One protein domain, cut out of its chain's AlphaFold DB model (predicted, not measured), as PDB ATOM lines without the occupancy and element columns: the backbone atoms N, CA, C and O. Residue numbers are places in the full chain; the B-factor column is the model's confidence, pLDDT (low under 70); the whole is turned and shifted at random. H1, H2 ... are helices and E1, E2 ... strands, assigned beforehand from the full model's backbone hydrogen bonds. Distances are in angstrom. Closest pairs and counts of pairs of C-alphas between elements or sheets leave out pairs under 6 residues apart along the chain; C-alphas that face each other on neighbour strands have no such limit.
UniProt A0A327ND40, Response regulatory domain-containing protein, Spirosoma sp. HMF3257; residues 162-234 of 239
ATOM      1  N   ALA A 162     136.836 121.709 179.505       83.56
ATOM      2  CA  ALA A 162     135.608 120.973 179.798       83.56
ATOM      3  C   ALA A 162     135.127 120.200 178.556       83.56
ATOM      4  O   ALA A 162     134.158 120.578 177.904       83.56
ATOM      5  N   SER A 163     135.828 119.120 178.220       86.38
ATOM      6  CA  SER A 163     135.539 118.235 177.085       86.38
ATOM      7  C   SER A 163     135.673 116.760 177.476       86.38
ATOM      8  O   SER A 163     136.150 116.430 178.570       86.38
ATOM      9  N   ASP A 164     135.209 115.855 176.611       88.81
ATOM     10  CA  ASP A 164     135.395 114.424 176.835       88.81
ATOM     11  C   ASP A 164     136.871 114.009 176.704       88.81
ATOM     12  O   ASP A 164     137.705 114.698 176.117       88.81
ATOM     13  N   TRP A 165     137.205 112.858 177.286       84.38
ATOM     14  CA  TRP A 165     138.580 112.368 177.353       84.38
ATOM     15  C   TRP A 165     139.223 112.159 175.975       84.38
ATOM     16  O   TRP A 165     140.413 112.422 175.803       84.38
ATOM     17  N   THR A 166     138.449 111.713 174.988       86.62
ATOM     18  CA  THR A 166     138.946 111.470 173.631       86.62
ATOM     19  C   THR A 166     139.313 112.787 172.957       86.62
ATOM     20  O   THR A 166     140.397 112.891 172.384       86.62
ATOM     21  N   GLN A 167     138.477 113.818 173.094       88.69
ATOM     22  CA  GLN A 167     138.739 115.143 172.542       88.69
ATOM     23  C   GLN A 167     139.965 115.803 173.185       88.69
ATOM     24  O   GLN A 167     140.785 116.392 172.479       88.69
ATOM     25  N   LYS A 168     140.152 115.658 174.504       90.06
ATOM     26  CA  LYS A 168     141.363 116.148 175.193       90.06
ATOM     27  C   LYS A 168     142.632 115.535 174.615       90.06
ATOM     28  O   LYS A 168     143.587 116.247 174.307       90.06
ATOM     29  N   LEU A 169     142.642 114.214 174.452       90.12
ATOM     30  CA  LEU A 169     143.799 113.500 173.917       90.12
ATOM     31  C   LEU A 169     144.024 113.786 172.425       90.12
ATOM     32  O   LEU A 169     145.173 113.844 171.990       90.12
ATOM     33  N   LEU A 170     142.958 114.029 171.657       90.50
ATOM     34  CA  LEU A 170     143.059 114.467 170.266       90.50
ATOM     35  C   LEU A 170     143.726 115.847 170.157       90.50
ATOM     36  O   LEU A 170     144.592 116.049 169.303       90.50
ATOM     37  N   ASN A 171     143.378 116.783 171.044       91.00
ATOM     38  CA  ASN A 171     144.021 118.098 171.097       91.00
ATOM     39  C   ASN A 171     145.517 117.966 171.423       91.00
ATOM     40  O   ASN A 171     146.346 118.584 170.757       91.00
ATOM     41  N   VAL A 172     145.880 117.102 172.380       90.62
ATOM     42  CA  VAL A 172     147.288 116.796 172.696       90.62
ATOM     43  C   VAL A 172     148.033 116.261 171.472       90.62
ATOM     44  O   VAL A 172     149.097 116.781 171.139       90.62
ATOM     45  N   ALA A 173     147.474 115.269 170.773       90.31
ATOM     46  CA  ALA A 173     148.060 114.744 169.541       90.31
ATOM     47  C   ALA A 173     148.263 115.863 168.503       90.31
ATOM     48  O   ALA A 173     149.360 116.043 167.975       90.31
ATOM     49  N   THR A 174     147.238 116.684 168.284       89.69
ATOM     50  CA  THR A 174     147.282 117.783 167.310       89.69
ATOM     51  C   THR A 174     148.373 118.805 167.645       89.69
ATOM     52  O   THR A 174     149.094 119.245 166.752       89.69
ATOM     53  N   TYR A 175     148.549 119.157 168.923       90.00
ATOM     54  CA  TYR A 175     149.588 120.100 169.353       90.00
ATOM     55  C   TYR A 175     151.003 119.526 169.301       90.00
ATOM     56  O   TYR A 175     151.947 120.290 169.118       90.00
ATOM     57  N   LEU A 176     151.170 118.209 169.428       88.00
ATOM     58  CA  LEU A 176     152.478 117.560 169.311       88.00
ATOM     59  C   LEU A 176     152.927 117.380 167.857       88.00
ATOM     60  O   LEU A 176     154.128 117.415 167.600       88.00
ATOM     61  N   GLN A 177     151.999 117.230 166.905       84.69
ATOM     62  CA  GLN A 177     152.304 116.930 165.498       84.69
ATOM     63  C   GLN A 177     153.364 117.843 164.843       84.69
ATOM     64  O   GLN A 177     154.205 117.313 164.111       84.69
ATOM     65  N   PRO A 178     153.369 119.179 165.049       80.88
ATOM     66  CA  PRO A 178     154.373 120.055 164.438       80.88
ATOM     67  C   PRO A 178     155.789 119.830 164.981       80.88
ATOM     68  O   PRO A 178     156.760 120.138 164.295       80.88
ATOM     69  N   PHE A 179     155.904 119.302 166.203       80.62
ATOM     70  CA  PHE A 179     157.173 119.090 166.902       80.62
ATOM     71  C   PHE A 179     157.672 117.649 166.771       80.62
ATOM     72  O   PHE A 179     158.875 117.413 166.678       80.62
ATOM     73  N   ILE A 180     156.748 116.688 166.748       81.12
ATOM     74  CA  ILE A 180     157.013 115.259 166.600       81.12
ATOM     75  C   ILE A 180     156.077 114.747 165.501       81.12
ATOM     76  O   ILE A 180     154.908 114.478 165.773       81.12
ATOM     77  N   PRO A 181     156.544 114.631 164.247       76.94
ATOM     78  CA  PRO A 181     155.727 114.085 163.175       76.94
ATOM     79  C   PRO A 181     155.423 112.604 163.424       76.94
ATOM     80  O   PRO A 181     156.334 111.801 163.612       76.94
ATOM     81  N   PHE A 182     154.145 112.237 163.391       82.44
ATOM     82  CA  PHE A 182     153.686 110.852 163.465       82.44
ATOM     83  C   PHE A 182     152.513 110.596 162.513       82.44
ATOM     84  O   PHE A 182     151.727 111.504 162.226       82.44
ATOM     85  N   ASP A 183     152.390 109.342 162.078       84.56
ATOM     86  CA  ASP A 183     151.227 108.832 161.338       84.56
ATOM     87  C   ASP A 183     150.196 108.192 162.284       84.56
ATOM     88  O   ASP A 183     148.989 108.270 162.059       84.56
ATOM     89  N   LEU A 184     150.670 107.596 163.383       86.00
ATOM     90  CA  LEU A 184     149.862 107.021 164.457       86.00
ATOM     91  C   LEU A 184     150.455 107.420 165.807       86.00
ATOM     92  O   LEU A 184     151.643 107.208 166.049       86.00
ATOM     93  N   ILE A 185     149.614 107.918 166.710       87.38
ATOM     94  CA  ILE A 185     149.974 108.134 168.114       87.38
ATOM     95  C   ILE A 185     149.017 107.364 169.018       87.38
ATOM     96  O   ILE A 185     147.805 107.374 168.810       87.38
ATOM     97  N   THR A 186     149.563 106.683 170.024       86.25
ATOM     98  CA  THR A 186     148.777 106.045 171.086       86.25
ATOM     99  C   THR A 186     149.144 106.684 172.410       86.25
ATOM    100  O   THR A 186     150.310 106.685 172.796       86.25
ATOM    101  N   ILE A 187     148.145 107.226 173.100       85.62
ATOM    102  CA  ILE A 187     148.310 107.858 174.407       85.62
ATOM    103  C   ILE A 187     147.620 106.972 175.435       85.62
ATOM    104  O   ILE A 187     146.415 106.735 175.339       85.62
ATOM    105  N   SER A 188     148.381 106.474 176.408       80.88
ATOM    106  CA  SER A 188     147.875 105.646 177.503       80.88
ATOM    107  C   SER A 188     148.140 106.289 178.857       80.88
ATOM    108  O   SER A 188     149.263 106.698 179.134       80.88
ATOM    109  N   LEU A 189     147.117 106.323 179.707       75.94
ATOM    110  CA  LEU A 189     147.221 106.708 181.107       75.94
ATOM    111  C   LEU A 189     147.043 105.464 181.978       75.94
ATOM    112  O   LEU A 189     146.072 104.722 181.806       75.94
ATOM    113  N   GLU A 190     147.973 105.246 182.898       77.50
ATOM    114  CA  GLU A 190     147.963 104.122 183.826       77.50
ATOM    115  C   GLU A 190     147.787 104.643 185.255       77.50
ATOM    116  O   GLU A 190     148.613 105.402 185.750       77.50
ATOM    117  N   ASP A 191     146.693 104.251 185.911       68.19
ATOM    118  CA  ASP A 191     146.383 104.636 187.297       68.19
ATOM    119  C   ASP A 191     146.404 103.403 188.214       68.19
ATOM    120  O   ASP A 191     145.393 103.026 188.810       68.19
ATOM    121  N   GLY A 192     147.534 102.678 188.208       68.00
ATOM    122  CA  GLY A 192     147.872 101.529 189.075       68.00
ATOM    123  C   GLY A 192     146.965 100.282 189.014       68.00
ATOM    124  O   GLY A 192     147.364  99.210 189.460       68.00
ATOM    125  N   LYS A 193     145.741 100.403 188.494       68.19
ATOM    126  CA  LYS A 193     144.703  99.364 188.393       68.19
ATOM    127  C   LYS A 193     144.007  99.346 187.033       68.19
ATOM    128  O   LYS A 193     143.412  98.336 186.681       68.19
ATOM    129  N   HIS A 194     144.042 100.453 186.291       66.75
ATOM    130  CA  HIS A 194     143.390 100.578 184.991       66.75
ATOM    131  C   HIS A 194     144.296 101.328 184.019       66.75
ATOM    132  O   HIS A 194     144.845 102.377 184.362       66.75
ATOM    133  N   THR A 195     144.386 100.820 182.793       69.50
ATOM    134  CA  THR A 195     145.011 101.515 181.668       69.50
ATOM    135  C   THR A 195     143.912 102.038 180.754       69.50
ATOM    136  O   THR A 195     143.109 101.262 180.237       69.50
ATOM    137  N   ARG A 196     143.860 103.354 180.539       75.62
ATOM    138  CA  ARG A 196     143.015 103.963 179.504       75.62
ATOM    139  C   ARG A 196     143.899 104.386 178.349       75.62
ATOM    140  O   ARG A 196     144.804 105.183 178.555       75.62
ATOM    141  N   SER A 197     143.625 103.888 177.150       78.75
ATOM    142  CA  SER A 197     144.376 104.236 175.944       78.75
ATOM    143  C   SER A 197     143.473 104.806 174.861       78.75
ATOM    144  O   SER A 197     142.344 104.350 174.694       78.75
ATOM    145  N   CYS A 198     143.993 105.764 174.102       86.25
ATOM    146  CA  CYS A 198     143.368 106.265 172.886       86.25
ATOM    147  C   CYS A 198     144.411 106.326 171.768       86.25
ATOM    148  O   CYS A 198     145.534 106.783 172.000       86.25
ATOM    149  N   SER A 199     144.040 105.866 170.574       89.56
ATOM    150  CA  SER A 199     144.917 105.836 169.403       89.56
ATOM    151  C   SER A 199     144.342 106.708 168.293       89.56
ATOM    152  O   SER A 199     143.171 106.565 167.940       89.56
ATOM    153  N   PHE A 200     145.171 107.589 167.735       91.31
ATOM    154  CA  PHE A 200     144.806 108.511 166.662       91.31
ATOM    155  C   PHE A 200     145.673 108.258 165.437       91.31
ATOM    156  O   PHE A 200     146.893 108.423 165.494       91.31
ATOM    157  N   PHE A 201     145.035 107.871 164.338       89.75
ATOM    158  CA  PHE A 201     145.665 107.703 163.036       89.75
ATOM    159  C   PHE A 201     145.379 108.914 162.163       89.75
ATOM    160  O   PHE A 201     144.228 109.330 162.021       89.75
ATOM    161  N   ARG A 202     146.426 109.499 161.596       86.56
ATOM    162  CA  ARG A 202     146.321 110.707 160.789       86.56
ATOM    163  C   ARG A 202     145.869 110.348 159.373       86.56
ATOM    164  O   ARG A 202     146.548 109.606 158.673       86.56
ATOM    165  N   ILE A 203     144.739 110.906 158.948       86.81
ATOM    166  CA  ILE A 203     144.165 110.694 157.605       86.81
ATOM    167  C   ILE A 203     144.260 111.941 156.714       86.81
ATOM    168  O   ILE A 203     144.034 111.853 155.511       86.81
ATOM    169  N   GLY A 204     144.642 113.089 157.284       74.62
ATOM    170  CA  GLY A 204     144.765 114.352 156.558       74.62
ATOM    171  C   GLY A 204     145.524 115.432 157.333       74.62
ATOM    172  O   GLY A 204     146.214 115.174 158.326       74.62
ATOM    173  N   LEU A 205     145.435 116.678 156.866       68.00
ATOM    174  CA  LEU A 205     146.023 117.828 157.555       68.00
ATOM    175  C   LEU A 205     145.162 118.173 158.776       68.00
ATOM    176  O   LEU A 205     144.072 118.708 158.623       68.00
ATOM    177  N   ASN A 206     145.658 117.860 159.975       72.19
ATOM    178  CA  ASN A 206     144.919 117.968 161.241       72.19
ATOM    179  C   ASN A 206     143.631 117.121 161.297       72.19
ATOM    180  O   ASN A 206     142.762 117.365 162.130       72.19
ATOM    181  N   GLU A 207     143.521 116.110 160.434       83.31
ATOM    182  CA  GLU A 207     142.414 115.157 160.432       83.31
ATOM    183  C   GLU A 207     142.893 113.819 160.984       83.31
ATOM    184  O   GLU A 207     143.846 113.217 160.473       83.31
ATOM    185  N   TYR A 208     142.207 113.351 162.025       90.38
ATOM    186  CA  TYR A 208     142.551 112.132 162.738       90.38
ATOM    187  C   TYR A 208     141.333 111.233 162.884       90.38
ATOM    188  O   TYR A 208     140.235 111.683 163.212       90.38
ATOM    189  N   GLN A 209     141.557 109.939 162.703       88.69
ATOM    190  CA  GLN A 209     140.594 108.896 162.996       88.69
ATOM    191  C   GLN A 209     140.993 108.191 164.293       88.69
ATOM    192  O   GLN A 209     142.151 107.813 164.479       88.69
ATOM    193  N   THR A 210     140.029 107.999 165.195       87.81
ATOM    194  CA  THR A 210     140.252 107.152 166.372       87.81
ATOM    195  C   THR A 210     140.235 105.694 165.933       87.81
ATOM    196  O   THR A 210     139.282 105.262 165.285       87.81
ATOM    197  N   ILE A 211     141.268 104.939 166.296       82.62
ATOM    198  CA  ILE A 211     141.381 103.512 165.981       82.62
ATOM    199  C   ILE A 211     141.279 102.714 167.277       82.62
ATOM    200  O   ILE A 211     141.998 102.988 168.239       82.62
ATOM    201  N   GLN A 212     140.392 101.718 167.318       79.88
ATOM    202  CA  GLN A 212     140.361 100.765 168.425       79.88
ATOM    203  C   GLN A 212     141.452  99.701 168.238       79.88
ATOM    204  O   GLN A 212     141.794  99.378 167.099       79.88
ATOM    205  N   PRO A 213     141.964  99.076 169.315       71.56
ATOM    206  CA  PRO A 213     142.972  98.020 169.198       71.56
ATOM    207  C   PRO A 213     142.567  96.902 168.226       71.56
ATOM    208  O   PRO A 213     143.377  96.450 167.424       71.56
ATOM    209  N   VAL A 214     141.285  96.519 168.224       74.00
ATOM    210  CA  VAL A 214     140.743  95.514 167.296       74.00
ATOM    211  C   VAL A 214     140.833  95.944 165.828       74.00
ATOM    212  O   VAL A 214     141.131  95.119 164.963       74.00
ATOM    213  N   ASP A 215     140.620  97.227 165.538       76.88
ATOM    214  CA  ASP A 215     140.709  97.773 164.185       76.88
ATOM    215  C   ASP A 215     142.173  97.862 163.743       76.88
ATOM    216  O   ASP A 215     142.501  97.515 162.610       76.88
ATOM    217  N   PHE A 216     143.076  98.213 164.662       74.75
ATOM    218  CA  PHE A 216     144.517  98.225 164.414       74.75
ATOM    219  C   PHE A 216     145.062  96.831 164.072       74.75
ATOM    220  O   PHE A 216     145.787  96.677 163.087       74.75
ATOM    221  N   LEU A 217     144.688  95.799 164.837       79.38
ATOM    222  CA  LEU A 217     145.076  94.410 164.557       79.38
ATOM    223  C   LEU A 217     144.581  93.958 163.177       79.38
ATOM    224  O   LEU A 217     145.325  93.335 162.423       79.38
ATOM    225  N   ARG A 218     143.349  94.332 162.807       79.62
ATOM    226  CA  ARG A 218     142.784  94.042 161.479       79.62
ATOM    227  C   ARG A 218     143.525  94.758 160.354       79.62
ATOM    228  O   ARG A 218     143.787  94.137 159.331       79.62
ATOM    229  N   MET A 219     143.867  96.033 160.534       76.19
ATOM    230  CA  MET A 219     144.587  96.824 159.527       76.19
ATOM    231  C   MET A 219     146.026  96.345 159.319       76.19
ATOM    232  O   MET A 219     146.533  96.394 158.203       76.19
ATOM    233  N   THR A 220     146.684  95.888 160.383       78.94
ATOM    234  CA  THR A 220     148.098  95.480 160.354       78.94
ATOM    235  C   THR A 220     148.308  93.985 160.119       78.94
ATOM    236  O   THR A 220     149.421  93.570 159.811       78.94
ATOM    237  N   GLY A 221     147.264  93.163 160.278       82.00
ATOM    238  CA  GLY A 221     147.363  91.702 160.235       82.00
ATOM    239  C   GLY A 221     148.094  91.093 161.439       82.00
ATOM    240  O   GLY A 221     148.464  89.919 161.398       82.00
ATOM    241  N   LEU A 222     148.332  91.873 162.499       82.25
ATOM    242  CA  LEU A 222     149.006  91.407 163.708       82.25
ATOM    243  C   LEU A 222     148.083  90.534 164.567       82.25
ATOM    244  O   LEU A 222     146.874  90.749 164.646       82.25
ATOM    245  N   THR A 223     148.678  89.565 165.265       84.88
ATOM    246  CA  THR A 223     147.997  88.825 166.332       84.88
ATOM    247  C   THR A 223     148.021  89.626 167.632       84.88
ATOM    248  O   THR A 223     148.973  90.361 167.899       84.88
ATOM    249  N   GLU A 224     147.001  89.448 168.471       77.19
ATOM    250  CA  GLU A 224     146.882  90.107 169.782       77.19
ATOM    251  C   GLU A 224     148.127  89.863 170.655       77.19
ATOM    252  O   GLU A 224     148.740  90.802 171.155       77.19
ATOM    253  N   GLN A 225     148.618  88.620 170.681       80.31
ATOM    254  CA  GLN A 225     149.843  88.245 171.390       80.31
ATOM    255  C   GLN A 225     151.085  89.012 170.904       80.31
ATOM    256  O   GLN A 225     151.955  89.360 171.703       80.31
ATOM    257  N   LYS A 226     151.198  89.269 169.591       79.38
ATOM    258  CA  LYS A 226     152.340  90.003 169.037       79.38
ATOM    259  C   LYS A 226     152.233  91.502 169.307       79.38
ATOM    260  O   LYS A 226     153.252  92.142 169.553       79.38
ATOM    261  N   TYR A 227     151.020  92.046 169.293       77.19
ATOM    262  CA  TYR A 227     150.754  93.433 169.664       77.19
ATOM    263  C   TYR A 227     151.083  93.706 171.136       77.19
ATOM    264  O   TYR A 227     151.761  94.690 171.431       77.19
ATOM    265  N   ASP A 228     150.703  92.806 172.042       76.12
ATOM    266  CA  ASP A 228     151.023  92.934 173.467       76.12
ATOM    267  C   ASP A 228     152.530  92.843 173.737       76.12
ATOM    268  O   ASP A 228     153.060  93.621 174.530       76.12
ATOM    269  N   GLN A 229     153.249  91.962 173.028       78.81
ATOM    270  CA  GLN A 229     154.716  91.925 173.080       78.81
ATOM    271  C   GLN A 229     155.340  93.251 172.635       78.81
ATOM    272  O   GLN A 229     156.187  93.790 173.341       78.81
ATOM    273  N   LEU A 230     154.902  93.800 171.497       74.12
ATOM    274  CA  LEU A 230     155.413  95.077 170.992       74.12
ATOM    275  C   LEU A 230     155.122  96.230 171.958       74.12
ATOM    276  O   LEU A 230     155.972  97.092 172.146       74.12
ATOM    277  N   ARG A 231     153.952  96.239 172.612       71.12
ATOM    278  CA  ARG A 231     153.632  97.230 173.652       71.12
ATOM    279  C   ARG A 231     154.526  97.100 174.881       71.12
ATOM    280  O   ARG A 231     154.899  98.125 175.441       71.12
ATOM    281  N   ALA A 232     154.867  95.880 175.291       70.75
ATOM    282  CA  ALA A 232     155.749  95.633 176.432       70.75
ATOM    283  C   ALA A 232     157.209  96.050 176.171       70.75
ATOM    284  O   ALA A 232     157.954  96.298 177.115       70.75
ATOM    285  N   GLU A 233     157.614  96.144 174.901       74.75
ATOM    286  CA  GLU A 233     158.938  96.619 174.485       74.75
ATOM    287  C   GLU A 233     159.049  98.155 174.446       74.75
ATOM    288  O   GLU A 233     160.163  98.678 174.371       74.75
ATOM    289  N   ILE A 234     157.931  98.893 174.518       65.19
ATOM    290  CA  ILE A 234     157.950 100.361 174.536       65.19
ATOM    291  C   ILE A 234     158.543 100.821 175.876       65.19
ATOM    292  O   ILE A 234     157.956 100.547 176.927       65.19
TER     293      ILE A 234
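Overview. This is residues 162 to 234 of the 239 residues of the protein "Response regulatory domain-containing protein" of Spirosoma sp. HMF3257 (UniProt A0A327ND40). A long hairpin, E1 and E2, with short E3 beside residues 199 to 202 of E2, makes a sheet crossed slantwise on one face by H1; two short helices, H2 and H3, trail away after E3. The 73 printed residues, of mixed class, hold H1 E1 E2 E3 H2 H3 in that order. The strands form a meander, each the antiparallel neighbour of the one before. The whole is only just compact, close to loose, with radius of gyration of the C-alphas 13.1 A and spans 33 by 30 by 21 A.

Along the chain. E1 is residues 184 to 190, 19.7 A from first to last C-alpha; E2 is 195 to 202, 22.9 A; E3 is 208 to 211. H1, residues 165 to 176, 16.9 A, begins at C-alpha (138.580, 112.368, 177.353). H2 is 213 to 220; H3, 224 to 232, ends at (155.749, 95.633, 176.432).

Arrangement. Across hairpin E1 and E2, N 187 and O 198 are 2.9 A apart; across hairpin E2 and E3, N 209 and O 201, 2.8 A. H1 is on the sheet in two layers, helix over one face, height 8.8 A, over E1 and E2; its closest C-alphas to E2 are Thr 166 and Cys 198, 6.9 A. H2 only grazes the sheet. H2 and H3 are close but not clearly touching, C-alphas of Leu 217 and Glu 224 closest at 7.0 A, about perpendicular at 79 degrees. In H1, H2 and H3 every O i to N i+4 pair is within hydrogen-bond range.

Size, cuts and confidence. The printed part has no cut and no long link. Residues 191 to 195, 205 and 234 are under pLDDT 70.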